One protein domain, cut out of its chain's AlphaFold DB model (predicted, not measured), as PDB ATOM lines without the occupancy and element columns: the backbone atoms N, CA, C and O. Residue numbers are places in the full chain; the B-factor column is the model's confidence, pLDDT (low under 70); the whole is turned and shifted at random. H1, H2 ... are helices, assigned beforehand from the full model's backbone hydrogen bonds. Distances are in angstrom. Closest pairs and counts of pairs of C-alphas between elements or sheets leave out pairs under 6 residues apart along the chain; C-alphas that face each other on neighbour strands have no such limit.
ATOM      1  N   ILE A   5     -66.350  14.969 -11.710       86.19
ATOM      2  CA  ILE A   5     -65.330  15.989 -11.446       86.19
ATOM      3  C   ILE A   5     -65.645  17.153 -12.385       86.19
ATOM      4  O   ILE A   5     -65.488  17.038 -13.601       86.19
ATOM      5  N   GLY A   6     -66.169  18.247 -11.828       90.06
ATOM      6  CA  GLY A   6     -66.742  19.332 -12.624       90.06
ATOM      7  C   GLY A   6     -67.842  18.820 -13.561       90.06
ATOM      8  O   GLY A   6     -68.760  18.110 -13.143       90.06
ATOM      9  N   SER A   7     -67.736  19.155 -14.848       91.81
ATOM     10  CA  SER A   7     -68.715  18.766 -15.868       91.81
ATOM     11  C   SER A   7     -68.551  17.332 -16.388       91.81
ATOM     12  O   SER A   7     -69.468  16.824 -17.035       91.81
ATOM     13  N   VAL A   8     -67.452  16.632 -16.089       93.44
ATOM     14  CA  VAL A   8     -67.156  15.299 -16.642       93.44
ATOM     15  C   VAL A   8     -67.272  14.188 -15.595       93.44
ATOM     16  O   VAL A   8     -67.211  14.419 -14.388       93.44
ATOM     17  N   VAL A   9     -67.462  12.949 -16.053       94.31
ATOM     18  CA  VAL A   9     -67.365  11.758 -15.192       94.31
ATOM     19  C   VAL A   9     -65.900  11.428 -14.899       94.31
ATOM     20  O   VAL A   9     -65.029  11.722 -15.716       94.31
ATOM     21  N   ARG A  10     -65.622  10.781 -13.758       87.75
ATOM     22  CA  ARG A  10     -64.250  10.459 -13.325       87.75
ATOM     23  C   ARG A  10     -63.407   9.742 -14.387       87.75
ATOM     24  O   ARG A  10     -62.299  10.186 -14.647       87.75
ATOM     25  N   GLY A  11     -63.940   8.708 -15.046       89.75
ATOM     26  CA  GLY A  11     -63.194   7.990 -16.092       89.75
ATOM     27  C   GLY A  11     -62.767   8.904 -17.248       89.75
ATOM     28  O   GLY A  11     -61.617   8.886 -17.669       89.75
ATOM     29  N   ARG A  12     -63.652   9.814 -17.680       93.38
ATOM     30  CA  ARG A  12     -63.326  10.803 -18.718       93.38
ATOM     31  C   ARG A  12     -62.287  11.820 -18.248       93.38
ATOM     32  O   ARG A  12     -61.454  12.245 -19.038       93.38
ATOM     33  N   PHE A  13     -62.337  12.230 -16.983       92.25
ATOM     34  CA  PHE A  13     -61.311  13.101 -16.411       92.25
ATOM     35  C   PHE A  13     -59.929  12.436 -16.465       92.25
ATOM     36  O   PHE A  13     -58.968  13.071 -16.883       92.25
ATOM     37  N   GLU A  14     -59.835  11.156 -16.106       89.88
ATOM     38  CA  GLU A  14     -58.576  10.400 -16.135       89.88
ATOM     39  C   GLU A  14     -58.015  10.254 -17.560       89.88
ATOM     40  O   GLU A  14     -56.820  10.464 -17.762       89.88
ATOM     41  N   GLU A  15     -58.868  10.005 -18.560       92.06
ATOM     42  CA  GLU A  15     -58.474  10.023 -19.982       92.06
ATOM     43  C   GLU A  15     -57.937  11.390 -20.429       92.06
ATOM     44  O   GLU A  15     -56.937  11.473 -21.142       92.06
ATOM     45  N   LEU A  16     -58.609  12.477 -20.025       94.38
ATOM     46  CA  LEU A  16     -58.177  13.836 -20.351       94.38
ATOM     47  C   LEU A  16     -56.822  14.147 -19.716       94.38
ATOM     48  O   LEU A  16     -55.963  14.695 -20.396       94.38
ATOM     49  N   VAL A  17     -56.622  13.756 -18.454       90.44
ATOM     50  CA  VAL A  17     -55.335  13.901 -17.766       90.44
ATOM     51  C   VAL A  17     -54.242  13.150 -18.515       90.44
ATOM     52  O   VAL A  17     -53.226  13.758 -18.826       90.44
ATOM     53  N   ALA A  18     -54.455  11.874 -18.853       88.94
ATOM     54  CA  ALA A  18     -53.461  11.074 -19.570       88.94
ATOM     55  C   ALA A  18     -53.030  11.744 -20.885       88.94
ATOM     56  O   ALA A  18     -51.843  11.944 -21.111       88.94
ATOM     57  N   ARG A  19     -53.991  12.200 -21.695       92.81
ATOM     58  CA  ARG A  19     -53.705  12.907 -22.952       92.81
ATOM     59  C   ARG A  19     -53.006  14.254 -22.742       92.81
ATOM     60  O   ARG A  19     -52.186  14.671 -23.555       92.81
ATOM     61  N   SER A  20     -53.359  14.974 -21.681       93.00
ATOM     62  CA  SER A  20     -52.725  16.253 -21.361       93.00
ATOM     63  C   SER A  20     -51.291  16.087 -20.856       93.00
ATOM     64  O   SER A  20     -50.495  16.995 -21.069       93.00
ATOM     65  N   LEU A  21     -50.934  14.953 -20.242       89.94
ATOM     66  CA  LEU A  21     -49.552  14.684 -19.828       89.94
ATOM     67  C   LEU A  21     -48.598  14.629 -21.029       89.94
ATOM     68  O   LEU A  21     -47.533  15.236 -20.960       89.94
ATOM     69  N   ASP A  22     -49.014  14.031 -22.150       89.69
ATOM     70  CA  ASP A  22     -48.224  14.041 -23.393       89.69
ATOM     71  C   ASP A  22     -47.994  15.474 -23.901       89.69
ATOM     72  O   ASP A  22     -46.901  15.841 -24.333       89.69
ATOM     73  N   SER A  23     -49.025  16.322 -23.801       93.19
ATOM     74  CA  SER A  23     -48.930  17.735 -24.196       93.19
ATOM     75  C   SER A  23     -47.975  18.516 -23.288       93.19
ATOM     76  O   SER A  23     -47.211  19.346 -23.772       93.19
ATOM     77  N   VAL A  24     -47.990  18.232 -21.981       93.56
ATOM     78  CA  VAL A  24     -47.063  18.827 -21.005       93.56
ATOM     79  C   VAL A  24     -45.624  18.393 -21.275       93.56
ATOM     80  O   VAL A  24     -44.709  19.202 -21.143       93.56
ATOM     81  N   GLU A  25     -45.400  17.141 -21.676       92.50
ATOM     82  CA  GLU A  25     -44.067  16.672 -22.050       92.50
ATOM     83  C   GLU A  25     -43.554  17.374 -23.316       92.50
ATOM     84  O   GLU A  25     -42.401  17.805 -23.360       92.50
ATOM     85  N   MET A  26     -44.408  17.542 -24.331       93.88
ATOM     86  CA  MET A  26     -44.059  18.308 -25.531       93.88
ATOM     87  C   MET A  26     -43.719  19.766 -25.199       93.88
ATOM     88  O   MET A  26     -42.692  20.263 -25.658       93.88
ATOM     89  N   ASP A  27     -44.533  20.425 -24.370       95.12
ATOM     90  CA  ASP A  27     -44.281  21.799 -23.920       95.12
ATOM     91  C   ASP A  27     -42.944  21.906 -23.172       95.12
ATOM     92  O   ASP A  27     -42.119  22.765 -23.487       95.12
ATOM     93  N   ALA A  28     -42.660  20.962 -22.269       95.44
ATOM     94  CA  ALA A  28     -41.391  20.919 -21.552       95.44
ATOM     95  C   ALA A  28     -40.193  20.778 -22.502       95.44
ATOM     96  O   ALA A  28     -39.198  21.489 -22.343       95.44
ATOM     97  N   ARG A  29     -40.283  19.913 -23.521       95.62
ATOM     98  CA  ARG A  29     -39.233  19.770 -24.544       95.62
ATOM     99  C   ARG A  29     -39.009  21.073 -25.311       95.62
ATOM    100  O   ARG A  29     -37.858  21.452 -25.509       95.62
ATOM    101  N   CYS A  30     -40.074  21.774 -25.703       96.50
ATOM    102  CA  CYS A  30     -39.967  23.074 -26.369       96.50
ATOM    103  C   CYS A  30     -39.289  24.121 -25.473       96.50
ATOM    104  O   CYS A  30     -38.382  24.820 -25.919       96.50
ATOM    105  N   GLN A  31     -39.688  24.202 -24.204       97.69
ATOM    106  CA  GLN A  31     -39.129  25.153 -23.239       97.69
ATOM    107  C   GLN A  31     -37.648  24.882 -22.956       97.69
ATOM    108  O   GLN A  31     -36.852  25.820 -22.908       97.69
ATOM    109  N   PHE A  32     -37.262  23.611 -22.828       98.06
ATOM    110  CA  PHE A  32     -35.860  23.222 -22.704       98.06
ATOM    111  C   PHE A  32     -35.056  23.536 -23.965       98.06
ATOM    112  O   PHE A  32     -33.975  24.094 -23.838       98.06
ATOM    113  N   ALA A  33     -35.584  23.267 -25.163       97.69
ATOM    114  CA  ALA A  33     -34.889  23.567 -26.415       97.69
ATOM    115  C   ALA A  33     -34.603  25.071 -26.580       97.69
ATOM    116  O   ALA A  33     -33.514  25.452 -27.003       97.69
ATOM    117  N   ILE A  34     -35.551  25.935 -26.198       97.94
ATOM    118  CA  ILE A  34     -35.330  27.389 -26.186       97.94
ATOM    119  C   ILE A  34     -34.270  27.765 -25.143       97.94
ATOM    120  O   ILE A  34     -33.410  28.603 -25.413       97.94
ATOM    121  N   GLY A  35     -34.312  27.147 -23.960       97.62
ATOM    122  CA  GLY A  35     -33.312  27.350 -22.916       97.62
ATOM    123  C   GLY A  35     -31.902  26.929 -23.339       97.62
ATOM    124  O   GLY A  35     -30.954  27.666 -23.081       97.62
ATOM    125  N   ASP A  36     -31.777  25.797 -24.031       98.00
ATOM    126  CA  ASP A  36     -30.520  25.278 -24.578       98.00
ATOM    127  C   ASP A  36     -29.955  26.215 -25.650       98.00
ATOM    128  O   ASP A  36     -28.792  26.601 -25.571       98.00
ATOM    129  N   ALA A  37     -30.794  26.680 -26.582       97.62
ATOM    130  CA  ALA A  37     -30.396  27.687 -27.566       97.62
ATOM    131  C   ALA A  37     -29.949  28.995 -26.888       97.62
ATOM    132  O   ALA A  37     -28.934  29.584 -27.253       97.62
ATOM    133  N   ALA A  38     -30.659  29.438 -25.848       96.69
ATOM    134  CA  ALA A  38     -30.271  30.622 -25.086       96.69
ATOM    135  C   ALA A  38     -28.944  30.439 -24.324       96.69
ATOM    136  O   ALA A  38     -28.237  31.425 -24.107       96.69
ATOM    137  N   LEU A  39     -28.606  29.213 -23.907       95.81
ATOM    138  CA  LEU A  39     -27.317  28.885 -23.293       95.81
ATOM    139  C   LEU A  39     -26.182  28.831 -24.308       95.81
ATOM    140  O   LEU A  39     -25.071  29.228 -23.973       95.81
ATOM    141  N   GLU A  40     -26.462  28.360 -25.522       95.31
ATOM    142  CA  GLU A  40     -25.514  28.388 -26.634       95.31
ATOM    143  C   GLU A  40     -25.169  29.832 -27.027       95.31
ATOM    144  O   GLU A  40     -23.999  30.149 -27.228       95.31
ATOM    145  N   ILE A  41     -26.168  30.725 -27.055       93.69
ATOM    146  CA  ILE A  41     -25.976  32.156 -27.342       93.69
ATOM    147  C   ILE A  41     -25.232  32.860 -26.196       93.69
ATOM    148  O   ILE A  41     -24.279  33.596 -26.438       93.69
ATOM    149  N   GLU A  42     -25.663  32.667 -24.945       92.06
ATOM    150  CA  GLU A  42     -25.045  33.291 -23.766       92.06
ATOM    151  C   GLU A  42     -24.924  32.295 -22.598       92.06
ATOM    152  O   GLU A  42     -25.864  32.167 -21.794       92.06
ATOM    153  N   PRO A  43     -23.756  31.645 -22.432       91.25
ATOM    154  CA  PRO A  43     -23.499  30.732 -21.324       91.25
ATOM    155  C   PRO A  43     -23.650  31.390 -19.945       91.25
ATOM    156  O   PRO A  43     -23.486  32.604 -19.768       91.25
ATOM    157  N   MET A  44     -23.930  30.579 -18.920       88.94
ATOM    158  CA  MET A  44     -24.013  31.071 -17.542       88.94
ATOM    159  C   MET A  44     -22.637  31.530 -17.051       88.94
ATOM    160  O   MET A  44     -21.697  30.745 -16.965       88.94
ATOM    161  N   ARG A  45     -22.530  32.814 -16.698       81.12
ATOM    162  CA  ARG A  45     -21.319  33.403 -16.112       81.12
ATOM    163  C   ARG A  45     -21.361  33.261 -14.579       81.12
ATOM    164  O   ARG A  45     -22.455  33.355 -14.012       81.12
ATOM    165  N   PRO A  46     -20.221  33.047 -13.895       66.75
ATOM    166  CA  PRO A  46     -20.174  33.027 -12.433       66.75
ATOM    167  C   PRO A  46     -20.691  34.354 -11.854       66.75
ATOM    168  O   PRO A  46     -20.447  35.428 -12.405       66.75
ATOM    169  N   VAL A  60     -25.048  40.419 -22.155       85.81
ATOM    170  CA  VAL A  60     -25.906  39.227 -21.943       85.81
ATOM    171  C   VAL A  60     -27.401  39.535 -22.098       85.81
ATOM    172  O   VAL A  60     -28.152  38.775 -22.705       85.81
ATOM    173  N   GLN A  61     -27.856  40.651 -21.526       89.31
ATOM    174  CA  GLN A  61     -29.257  41.061 -21.601       89.31
ATOM    175  C   GLN A  61     -29.674  41.471 -23.021       89.31
ATOM    176  O   GLN A  61     -30.812  41.218 -23.407       89.31
ATOM    177  N   GLU A  62     -28.788  42.111 -23.778       90.38
ATOM    178  CA  GLU A  62     -29.056  42.578 -25.140       90.38
ATOM    179  C   GLU A  62     -29.121  41.397 -26.110       90.38
ATOM    180  O   GLU A  62     -30.117  41.269 -26.823       90.38
ATOM    181  N   SER A  63     -28.152  40.476 -26.051       93.25
ATOM    182  CA  SER A  63     -28.151  39.235 -26.840       93.25
ATOM    183  C   SER A  63     -29.431  38.422 -26.613       93.25
ATOM    184  O   SER A  63     -30.095  37.993 -27.558       93.25
ATOM    185  N   LEU A  64     -29.839  38.256 -25.348       94.75
ATOM    186  CA  LEU A  64     -31.062  37.529 -25.008       94.75
ATOM    187  C   LEU A  64     -32.344  38.263 -25.415       94.75
ATOM    188  O   LEU A  64     -33.330  37.601 -25.732       94.75
ATOM    189  N   ARG A  65     -32.370  39.601 -25.386       95.69
ATOM    190  CA  ARG A  65     -33.516  40.379 -25.886       95.69
ATOM    191  C   ARG A  65     -33.677  40.205 -27.387       95.69
ATOM    192  O   ARG A  65     -34.777  39.890 -27.822       95.69
ATOM    193  N   LEU A  66     -32.583  40.312 -28.139       96.38
ATOM    194  CA  LEU A  66     -32.587  40.104 -29.585       96.38
ATOM    195  C   LEU A  66     -33.076  38.694 -29.945       96.38
ATOM    196  O   LEU A  66     -33.914  38.534 -30.834       96.38
ATOM    197  N   PHE A  67     -32.615  37.673 -29.216       97.44
ATOM    198  CA  PHE A  67     -33.105  36.308 -29.399       97.44
ATOM    199  C   PHE A  67     -34.599  36.179 -29.067       97.44
ATOM    200  O   PHE A  67     -35.355  35.636 -29.868       97.44
ATOM    201  N   ALA A  68     -35.036  36.719 -27.925       97.19
ATOM    202  CA  ALA A  68     -36.430  36.663 -27.489       97.19
ATOM    203  C   ALA A  68     -37.382  37.353 -28.483       97.19
ATOM    204  O   ALA A  68     -38.406  36.775 -28.845       97.19
ATOM    205  N   GLU A  69     -37.015  38.537 -28.979       97.12
ATOM    206  CA  GLU A  69     -37.764  39.271 -30.007       97.12
ATOM    207  C   GLU A  69     -37.867  38.471 -31.312       97.12
ATOM    208  O   GLU A  69     -38.945  38.391 -31.899       97.12
ATOM    209  N   SER A  70     -36.783  37.803 -31.719       97.62
ATOM    210  CA  SER A  70     -36.739  37.003 -32.952       97.62
ATOM    211  C   SER A  70     -37.667  35.782 -32.923       97.62
ATOM    212  O   SER A  70     -38.143  35.352 -33.971       97.62
ATOM    213  N   ILE A  71     -37.941  35.228 -31.737       96.81
ATOM    214  CA  ILE A  71     -38.835  34.069 -31.550       96.81
ATOM    215  C   ILE A  71     -40.213  34.449 -30.982       96.81
ATOM    216  O   ILE A  71     -41.033  33.570 -30.722       96.81
ATOM    217  N   GLY A  72     -40.479  35.744 -30.780       96.69
ATOM    218  CA  GLY A  72     -41.756  36.247 -30.272       96.69
ATOM    219  C   GLY A  72     -42.025  35.961 -28.788       96.69
ATOM    220  O   GLY A  72     -43.185  35.881 -28.384       96.69
ATOM    221  N   LEU A  73     -40.983  35.797 -27.967       97.12
ATOM    222  CA  LEU A  73     -41.096  35.593 -26.519       97.12
ATOM    223  C   LEU A  73     -40.613  36.809 -25.729       97.12
ATOM    224  O   LEU A  73     -39.895  37.674 -26.225       97.12
ATOM    225  N   SER A  74     -40.985  36.870 -24.450       97.44
ATOM    226  CA  SER A  74     -40.436  37.887 -23.556       97.44
ATOM    227  C   SER A  74     -38.993  37.550 -23.166       97.44
ATOM    228  O   SER A  74     -38.649  36.383 -22.951       97.44
ATOM    229  N   TYR A  75     -38.170  38.582 -22.967       95.75
ATOM    230  CA  TYR A  75     -36.827  38.429 -22.393       95.75
ATOM    231  C   TYR A  75     -36.845  37.623 -21.086       95.75
ATOM    232  O   TYR A  75     -35.996  36.760 -20.880       95.75
ATOM    233  N   TYR A  76     -37.824  37.869 -20.208       95.50
ATOM    234  CA  TYR A  76     -37.938  37.164 -18.932       95.50
ATOM    235  C   TYR A  76     -38.193  35.666 -19.119       95.50
ATOM    236  O   TYR A  76     -37.578  34.866 -18.419       95.50
ATOM    237  N   THR A  77     -39.029  35.285 -20.090       97.12
ATOM    238  CA  THR A  77     -39.302  33.884 -20.435       97.12
ATOM    239  C   THR A  77     -38.027  33.175 -20.879       97.12
ATOM    240  O   THR A  77     -37.665  32.156 -20.293       97.12
ATOM    241  N   VAL A  78     -37.309  33.750 -21.850       97.38
ATOM    242  CA  VAL A  78     -36.049  33.192 -22.365       97.38
ATOM    243  C   VAL A  78     -34.991  33.131 -21.266       97.38
ATOM    244  O   VAL A  78     -34.323  32.115 -21.105       97.38
ATOM    245  N   ARG A  79     -34.869  34.182 -20.447       96.00
ATOM    246  CA  ARG A  79     -33.937  34.221 -19.313       96.00
ATOM    247  C   ARG A  79     -34.222  33.106 -18.305       96.00
ATOM    248  O   ARG A  79     -33.287  32.462 -17.834       96.00
ATOM    249  N   THR A  80     -35.490  32.876 -17.968       96.62
ATOM    250  CA  THR A  80     -35.889  31.782 -17.076       96.62
ATOM    251  C   THR A  80     -35.610  30.425 -17.716       96.62
ATOM    252  O   THR A  80     -35.018  29.578 -17.058       96.62
ATOM    253  N   GLN A  81     -35.958  30.230 -18.991       97.75
ATOM    254  CA  GLN A  81     -35.669  28.999 -19.740       97.75
ATOM    255  C   GLN A  81     -34.189  28.669 -19.801       97.75
ATOM    256  O   GLN A  81     -33.800  27.546 -19.484       97.75
ATOM    257  N   ARG A  82     -33.357  29.671 -20.077       97.19
ATOM    258  CA  ARG A  82     -31.905  29.550 -20.029       97.19
ATOM    259  C   ARG A  82     -31.415  29.082 -18.663       97.19
ATOM    260  O   ARG A  82     -30.589  28.178 -18.570       97.19
ATOM    261  N   TRP A  83     -31.915  29.696 -17.589       96.75
ATOM    262  CA  TRP A  83     -31.508  29.333 -16.234       96.75
ATOM    263  C   TRP A  83     -31.916  27.898 -15.879       96.75
ATOM    264  O   TRP A  83     -31.086  27.155 -15.361       96.75
ATOM    265  N   VAL A  84     -33.147  27.480 -16.197       97.88
ATOM    266  CA  VAL A  84     -33.612  26.110 -15.914       97.88
ATOM    267  C   VAL A  84     -32.816  25.089 -16.723       97.88
ATOM    268  O   VAL A  84     -32.354  24.105 -16.152       97.88
ATOM    269  N   ALA A  85     -32.584  25.334 -18.015       97.50
ATOM    270  CA  ALA A  85     -31.750  24.465 -18.843       97.50
ATOM    271  C   ALA A  85     -30.328  24.314 -18.270       97.50
ATOM    272  O   ALA A  85     -29.782  23.215 -18.276       97.50
ATOM    273  N   ALA A  86     -29.767  25.373 -17.670       96.19
ATOM    274  CA  ALA A  86     -28.441  25.320 -17.054       96.19
ATOM    275  C   ALA A  86     -28.412  24.452 -15.792       96.19
ATOM    276  O   ALA A  86     -27.399  23.823 -15.496       96.19
ATOM    277  N   GLN A  87     -29.514  24.423 -15.036       96.56
ATOM    278  CA  GLN A  87     -29.635  23.560 -13.859       96.56
ATOM    279  C   GLN A  87     -29.855  22.091 -14.229       96.56
ATOM    280  O   GLN A  87     -29.541  21.219 -13.415       96.56
ATOM    281  N   TRP A  88     -30.369  21.827 -15.435       97.31
ATOM    282  CA  TRP A  88     -30.791  20.511 -15.908       97.31
ATOM    283  C   TRP A  88     -30.169  20.170 -17.270       97.31
ATOM    284  O   TRP A  88     -30.836  20.308 -18.306       97.31
ATOM    285  N   PRO A  89     -28.917  19.670 -17.282       94.56
ATOM    286  CA  PRO A  89     -28.336  19.046 -18.467       94.56
ATOM    287  C   PRO A  89     -29.249  17.944 -19.017       94.56
ATOM    288  O   PRO A  89     -30.046  17.363 -18.273       94.56
ATOM    289  N   VAL A  90     -29.155  17.677 -20.320       93.81
ATOM    290  CA  VAL A  90     -30.090  16.811 -21.060       93.81
ATOM    291  C   VAL A  90     -30.255  15.442 -20.393       93.81
ATOM    292  O   VAL A  90     -31.372  14.943 -20.280       93.81
ATOM    293  N   GLU A  91     -29.166  14.874 -19.885       92.94
ATOM    294  CA  GLU A  91     -29.099  13.574 -19.216       92.94
ATOM    295  C   GLU A  91     -29.815  13.515 -17.855       92.94
ATOM    296  O   GLU A  91     -30.162  12.429 -17.391       92.94
ATOM    297  N   PHE A  92     -30.067  14.660 -17.217       94.31
ATOM    298  CA  PHE A  92     -30.724  14.732 -15.909       94.31
ATOM    299  C   PHE A  92     -32.203  15.124 -15.981       94.31
ATOM    300  O   PHE A  92     -32.890  15.090 -14.957       94.31
ATOM    301  N   ARG A  93     -32.709  15.474 -17.168       94.25
ATOM    302  CA  ARG A  93     -34.122  15.820 -17.378       94.25
ATOM    303  C   ARG A  93     -34.978  14.566 -17.242       94.25
ATOM    304  O   ARG A  93     -34.782  13.594 -17.967       94.25
ATOM    305  N   GLN A  94     -35.930  14.581 -16.313       91.44
ATOM    306  CA  GLN A  94     -36.765  13.413 -16.038       91.44
ATOM    307  C   GLN A  94     -38.054  13.437 -16.853       91.44
ATOM    308  O   GLN A  94     -38.840  14.384 -16.779       91.44
ATOM    309  N   ALA A  95     -38.308  12.345 -17.577       86.50
ATOM    310  CA  ALA A  95     -39.603  12.108 -18.201       86.50
ATOM    311  C   ALA A  95     -40.701  11.994 -17.127       86.50
ATOM    312  O   ALA A  95     -40.484  11.451 -16.044       86.50
ATOM    313  N   GLY A  96     -41.888  12.528 -17.414       84.06
ATOM    314  CA  GLY A  96     -43.010  12.560 -16.468       84.06
ATOM    315  C   GLY A  96     -42.958  13.684 -15.423       84.06
ATOM    316  O   GLY A  96     -43.963  13.926 -14.755       84.06
ATOM    317  N   ALA A  97     -41.847  14.421 -15.307       91.94
ATOM    318  CA  ALA A  97     -41.801  15.688 -14.582       91.94
ATOM    319  C   ALA A  97     -41.983  16.855 -15.564       91.94
ATOM    320  O   ALA A  97     -41.278  16.965 -16.564       91.94
ATOM    321  N   SER A  98     -42.932  17.748 -15.281       94.69
ATOM    322  CA  SER A  98     -43.126  18.951 -16.097       94.69
ATOM    323  C   SER A  98     -41.928  19.898 -15.986       94.69
ATOM    324  O   SER A  98     -41.150  19.851 -15.028       94.69
ATOM    325  N   TYR A  99     -41.795  20.807 -16.945       96.62
ATOM    326  CA  TYR A  99     -40.786  21.863 -16.884       96.62
ATOM    327  C   TYR A  99     -40.933  22.745 -15.634       96.62
ATOM    328  O   TYR A  99     -39.936  23.148 -15.043       96.62
ATOM    329  N   GLU A 100     -42.161  22.982 -15.161       95.88
ATOM    330  CA  GLU A 100     -42.408  23.733 -13.926       95.88
ATOM    331  C   GLU A 100     -41.787  23.049 -12.698       95.88
ATOM    332  O   GLU A 100     -41.184  23.707 -11.852       95.88
ATOM    333  N   ILE A 101     -41.858  21.717 -12.626       96.56
ATOM    334  CA  ILE A 101     -41.215  20.942 -11.556       96.56
ATOM    335  C   ILE A 101     -39.693  21.096 -11.627       96.56
ATOM    336  O   ILE A 101     -39.060  21.356 -10.604       96.56
ATOM    337  N   HIS A 102     -39.109  21.010 -12.825       97.31
ATOM    338  CA  HIS A 102     -37.678  21.258 -13.021       97.31
ATOM    339  C   HIS A 102     -37.297  22.692 -12.623       97.31
ATOM    340  O   HIS A 102     -36.278  22.903 -11.968       97.31
ATOM    341  N   ARG A 103     -38.127  23.688 -12.955       97.44
ATOM    342  CA  ARG A 103     -37.909  25.089 -12.575       97.44
ATOM    343  C   ARG A 103     -37.854  25.267 -11.062       97.44
ATOM    344  O   ARG A 103     -36.952  25.936 -10.566       97.44
ATOM    345  N   ILE A 104     -38.799  24.670 -10.339       96.94
ATOM    346  CA  ILE A 104     -38.862  24.760  -8.878       96.94
ATOM    347  C   ILE A 104     -37.658  24.037  -8.263       96.94
ATOM    348  O   ILE A 104     -36.849  24.666  -7.581       96.94
ATOM    349  N   LEU A 105     -37.478  22.750  -8.583       96.75
ATOM    350  CA  LEU A 105     -36.411  21.912  -8.022       96.75
ATOM    351  C   LEU A 105     -35.000  22.352  -8.439       96.75
ATOM    352  O   LEU A 105     -34.033  21.981  -7.782       96.75
ATOM    353  N   GLY A 106     -34.861  23.160  -9.495       95.75
ATOM    354  CA  GLY A 106     -33.578  23.699  -9.956       95.75
ATOM    355  C   GLY A 106     -32.825  24.519  -8.902       95.75
ATOM    356  O   GLY A 106     -31.618  24.692  -9.028       95.75
ATOM    357  N   HIS A 107     -33.509  24.983  -7.852       94.12
ATOM    358  CA  HIS A 107     -32.903  25.710  -6.732       94.12
ATOM    359  C   HIS A 107     -32.196  24.797  -5.718       94.12
ATOM    360  O   HIS A 107     -31.460  25.295  -4.872       94.12
ATOM    361  N   LEU A 108     -32.405  23.477  -5.783       94.50
ATOM    362  CA  LEU A 108     -31.778  22.520  -4.874       94.50
ATOM    363  C   LEU A 108     -30.382  22.121  -5.359       94.50
ATOM    364  O   LEU A 108     -30.153  21.913  -6.554       94.50
ATOM    365  N   GLU A 109     -29.457  21.923  -4.424       92.62
ATOM    366  CA  GLU A 109     -28.119  21.404  -4.727       92.62
ATOM    367  C   GLU A 109     -28.167  19.928  -5.147       92.62
ATOM    368  O   GLU A 109     -27.568  19.535  -6.145       92.62
ATOM    369  N   ASN A 110     -28.966  19.115  -4.450       94.19
ATOM    370  CA  ASN A 110     -29.159  17.682  -4.702       94.19
ATOM    371  C   ASN A 110     -30.286  17.375  -5.711       94.19
ATOM    372  O   ASN A 110     -30.820  16.263  -5.740       94.19
ATOM    373  N   ARG A 111     -30.657  18.351  -6.551       95.31
ATOM    374  CA  ARG A 111     -31.798  18.289  -7.481       95.31
ATOM    375  C   ARG A 111     -31.848  17.026  -8.347       95.31
ATOM    376  O   ARG A 111     -32.928  16.469  -8.530       95.31
ATOM    377  N   PHE A 112     -30.700  16.544  -8.829       95.50
ATOM    378  CA  PHE A 112     -30.611  15.371  -9.709       95.50
ATOM    379  C   PHE A 112     -31.057  14.069  -9.044       95.50
ATOM    380  O   PHE A 112     -31.577  13.187  -9.725       95.50
ATOM    381  N   GLU A 113     -30.880  13.954  -7.730       93.94
ATOM    382  CA  GLU A 113     -31.349  12.796  -6.970       93.94
ATOM    383  C   GLU A 113     -32.805  12.972  -6.555       93.94
ATOM    384  O   GLU A 113     -33.602  12.049  -6.702       93.94
ATOM    385  N   VAL A 114     -33.178  14.186  -6.134       93.94
ATOM    386  CA  VAL A 114     -34.546  14.493  -5.704       93.94
ATOM    387  C   VAL A 114     -35.551  14.183  -6.804       93.94
ATOM    388  O   VAL A 114     -36.509  13.460  -6.560       93.94
ATOM    389  N   ILE A 115     -35.333  14.661  -8.031       94.69
ATOM    390  CA  ILE A 115     -36.334  14.533  -9.101       94.69
ATOM    391  C   ILE A 115     -36.662  13.075  -9.476       94.69
ATOM    392  O   ILE A 115     -37.762  12.808  -9.963       94.69
ATOM    393  N   LYS A 116     -35.741  12.135  -9.225       93.19
ATOM    394  CA  LYS A 116     -35.917  10.703  -9.514       93.19
ATOM    395  C   LYS A 116     -36.862  10.017  -8.529       93.19
ATOM    396  O   LYS A 116     -37.399   8.964  -8.864       93.19
ATOM    397  N   ASP A 117     -37.074  10.596  -7.346       91.69
ATOM    398  CA  ASP A 117     -37.939  10.033  -6.310       91.69
ATOM    399  C   ASP A 117     -39.201  10.886  -6.081       91.69
ATOM    400  O   ASP A 117     -39.269  11.676  -5.135       91.69
ATOM    401  N   PRO A 118     -40.232  10.765  -6.942       90.69
ATOM    402  CA  PRO A 118     -41.455  11.531  -6.777       90.69
ATOM    403  C   PRO A 118     -42.209  11.122  -5.496       90.69
ATOM    404  O   PRO A 118     -42.401   9.922  -5.239       90.69
ATOM    405  N   PRO A 119     -42.716  12.097  -4.719       89.75
ATOM    406  CA  PRO A 119     -43.450  11.824  -3.494       89.75
ATOM    407  C   PRO A 119     -44.835  11.232  -3.776       89.75
ATOM    408  O   PRO A 119     -45.384  11.327  -4.880       89.75
ATOM    409  N   LEU A 120     -45.421  10.614  -2.749       87.38
ATOM    410  CA  LEU A 120     -46.787  10.110  -2.804       87.38
ATOM    411  C   LEU A 120     -47.770  11.283  -2.842       87.38
ATOM    412  O   LEU A 120     -47.833  12.095  -1.924       87.38
ATOM    413  N   ASN A 121     -48.578  11.351  -3.893       82.19
ATOM    414  CA  ASN A 121     -49.664  12.311  -3.967       82.19
ATOM    415  C   ASN A 121     -50.872  11.767  -3.196       82.19
ATOM    416  O   ASN A 121     -51.532  10.843  -3.668       82.19
ATOM    417  N   GLU A 122     -51.189  12.346  -2.038       73.31
ATOM    418  CA  GLU A 122     -52.274  11.872  -1.162       73.31
ATOM    419  C   GLU A 122     -53.644  11.815  -1.854       73.31
ATOM    420  O   GLU A 122     -54.456  10.935  -1.574       73.31
ATOM    421  N   ARG A 123     -53.903  12.715  -2.812       72.06
ATOM    422  CA  ARG A 123     -55.181  12.776  -3.535       72.06
ATOM    423  C   ARG A 123     -55.341  11.635  -4.537       72.06
ATOM    424  O   ARG A 123     -56.461  11.186  -4.778       72.06
ATOM    425  N   THR A 124     -54.255  11.226  -5.192       75.38
ATOM    426  CA  THR A 124     -54.296  10.206  -6.254       75.38
ATOM    427  C   THR A 124     -53.749   8.852  -5.814       75.38
ATOM    428  O   THR A 124     -53.959   7.871  -6.522       75.38
ATOM    429  N   GLY A 125     -53.046   8.786  -4.680       80.12
ATOM    430  CA  GLY A 125     -52.351   7.598  -4.184       80.12
ATOM    431  C   GLY A 125     -51.169   7.154  -5.052       80.12
ATOM    432  O   GLY A 125     -50.645   6.062  -4.856       80.12
ATOM    433  N   LYS A 126     -50.755   7.964  -6.035       84.44
ATOM    434  CA  LYS A 126     -49.663   7.649  -6.967       84.44
ATOM    435  C   LYS A 126     -48.408   8.432  -6.601       84.44
ATOM    436  O   LYS A 126     -48.505   9.589  -6.193       84.44
ATOM    437  N   ARG A 127     -47.232   7.826  -6.790       88.38
ATOM    438  CA  ARG A 127     -45.949   8.536  -6.706       88.38
ATOM    439  C   ARG A 127     -45.769   9.372  -7.964       88.38
ATOM    440  O   ARG A 127     -45.539   8.825  -9.039       88.38
ATOM    441  N   GLN A 128     -45.968  10.677  -7.839       88.31
ATOM    442  CA  GLN A 128     -45.882  11.611  -8.955       88.31
ATOM    443  C   GLN A 128     -45.567  13.012  -8.442       88.31
ATOM    444  O   GLN A 128     -46.063  13.430  -7.393       88.31
ATOM    445  N   TRP A 129     -44.806  13.767  -9.224       91.81
ATOM    446  CA  TRP A 129     -44.591  15.174  -8.939       91.81
ATOM    447  C   TRP A 129     -45.853  15.992  -9.222       91.81
ATOM    448  O   TRP A 129     -46.478  15.879 -10.276       91.81
ATOM    449  N   CYS A 130     -46.209  16.860  -8.281       90.50
ATOM    450  CA  CYS A 130     -47.077  18.006  -8.519       90.50
ATOM    451  C   CYS A 130     -46.339  19.290  -8.126       90.50
ATOM    452  O   CYS A 130     -45.300  19.237  -7.468       90.50
ATOM    453  N   VAL A 131     -46.888  20.440  -8.517       91.56
ATOM    454  CA  VAL A 131     -46.299  21.753  -8.213       91.56
ATOM    455  C   VAL A 131     -46.132  21.944  -6.702       91.56
ATOM    456  O   VAL A 131     -45.031  22.250  -6.259       91.56
ATOM    457  N   ASP A 132     -47.163  21.656  -5.902       90.44
ATOM    458  CA  ASP A 132     -47.083  21.768  -4.437       90.44
ATOM    459  C   ASP A 132     -46.069  20.804  -3.813       90.44
ATOM    460  O   ASP A 132     -45.387  21.153  -2.856       90.44
ATOM    461  N   ALA A 133     -45.928  19.595  -4.361       90.75
ATOM    462  CA  ALA A 133     -44.907  18.656  -3.912       90.75
ATOM    463  C   ALA A 133     -43.494  19.185  -4.180       90.75
ATOM    464  O   ALA A 133     -42.638  19.097  -3.305       90.75
ATOM    465  N   ALA A 134     -43.258  19.765  -5.360       93.25
ATOM    466  CA  ALA A 134     -41.979  20.382  -5.685       93.25
ATOM    467  C   ALA A 134     -41.709  21.609  -4.802       93.25
ATOM    468  O   ALA A 134     -40.627  21.713  -4.235       93.25
ATOM    469  N   LYS A 135     -42.700  22.496  -4.622       93.00
ATOM    470  CA  LYS A 135     -42.603  23.673  -3.742       93.00
ATOM    471  C   LYS A 135     -42.217  23.269  -2.319       93.00
ATOM    472  O   LYS A 135     -41.249  23.800  -1.784       93.00
ATOM    473  N   ARG A 136     -42.879  22.249  -1.764       90.94
ATOM    474  CA  ARG A 136     -42.579  21.715  -0.429       90.94
ATOM    475  C   ARG A 136     -41.138  21.224  -0.290       90.94
ATOM    476  O   ARG A 136     -40.510  21.502   0.721       90.94
ATOM    477  N   MET A 137     -40.586  20.555  -1.306       91.31
ATOM    478  CA  MET A 137     -39.186  20.094  -1.277       91.31
ATOM    479  C   MET A 137     -38.171  21.237  -1.223       91.31
ATOM    480  O   MET A 137     -37.082  21.058  -0.688       91.31
ATOM    481  N   VAL A 138     -38.517  22.399  -1.780       92.00
ATOM    482  CA  VAL A 138     -37.668  23.601  -1.762       92.00
ATOM    483  C   VAL A 138     -37.979  24.493  -0.549       92.00
ATOM    484  O   VAL A 138     -37.314  25.503  -0.341       92.00
ATOM    485  N   GLY A 139     -38.977  24.142   0.271       88.69
ATOM    486  CA  GLY A 139     -39.453  24.991   1.368       88.69
ATOM    487  C   GLY A 139     -40.196  26.239   0.884       88.69
ATOM    488  O   GLY A 139     -40.225  27.254   1.569       88.69
ATOM    489  N   TRP A 140     -40.754  26.199  -0.327       90.19
ATOM    490  CA  TRP A 140     -41.600  27.263  -0.854       90.19
ATOM    491  C   TRP A 140     -43.046  27.069  -0.412       90.19
ATOM    492  O   TRP A 140     -43.533  25.942  -0.306       90.19
ATOM    493  N   LYS A 141     -43.753  28.189  -0.270       86.25
ATOM    494  CA  LYS A 141     -45.185  28.223   0.021       86.25
ATOM    495  C   LYS A 141     -45.983  27.406  -0.996       86.25
ATOM    496  O   LYS A 141     -45.855  27.619  -2.205       86.25
TER     497      LYS A 141
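This is residues 5 to 46 and 60 to 141 of the 312 residues of an uncharacterized protein of Streptomyces sp. SDr-06 (UniProt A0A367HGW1). One long helix, H1, makes the length of the domain; three shorter helices, H2, H3 and H4, pack on its later half, from residue 27 on, while H5 and H6 stay apart from it, beyond H4. H3 crosses it, H2 packs near its last residues and on the start of H3, and H4 begins at H1 and points away, with H6 side by side with H4 farther out. The printed part has 124 residues with six named helices, H1 to H6 in chain order, and no named strand; the class is all helix. It is only just compact, close to loose, with a radius of gyration of the C-alphas of 16.5 A, and spans 49 by 32 by 27 A.

H1, residues 10 to 41, is the hub, touching three helices. H2, residues 60 to 70, touches residues 38 to 41 of H1 at a steep tilt of 54 degrees, closest at the C-alphas of Ala 38 and Leu 64, 7.0 A. H3, residues 75 to 87, is about perpendicular to H1 at 88 degrees and touches its residues 31 to 39, closest at C-alphas Gly 35 and Arg 82, 3.9 A. With residues 75 to 79, H3 touches H2, the closest C-alphas being Arg 65 and Tyr 75, 5.2 A. H4, residues 99 to 105, touches residues 27 to 32 of H1, closest at C-alphas Ala 28 and Tyr 99, 4.8 A. H5, residues 111 to 114, is close to H4 but not clearly touching, closest at C-alphas Leu 105 and Arg 111, 5.9 A. H6, residues 131 to 138, touches H4 at a shallow tilt of 26 degrees, the same way, closest at C-alphas Ile 101 and Ala 134, 5.9 A. Every O i to N i+4 pair is within hydrogen-bond range in H2, H3, H4 and H6, and 26 of 28 in H1; H5 is too short for such a pair.

H1 runs 46.2 A from C-alpha 10 at (-64.250, 10.459, -13.325) to C-alpha 41. H2 is 15.6 A long, H3 18.6 A, and H6 ends at C-alpha 138, (-37.668, 23.601, -1.762).

Residues 47 to 59 are not printed, and C-alphas 46 and 60 are 12.7 A apart across the cut. The links H3 to H4 and H5 to H6 are long. Residue 46 is under pLDDT 70.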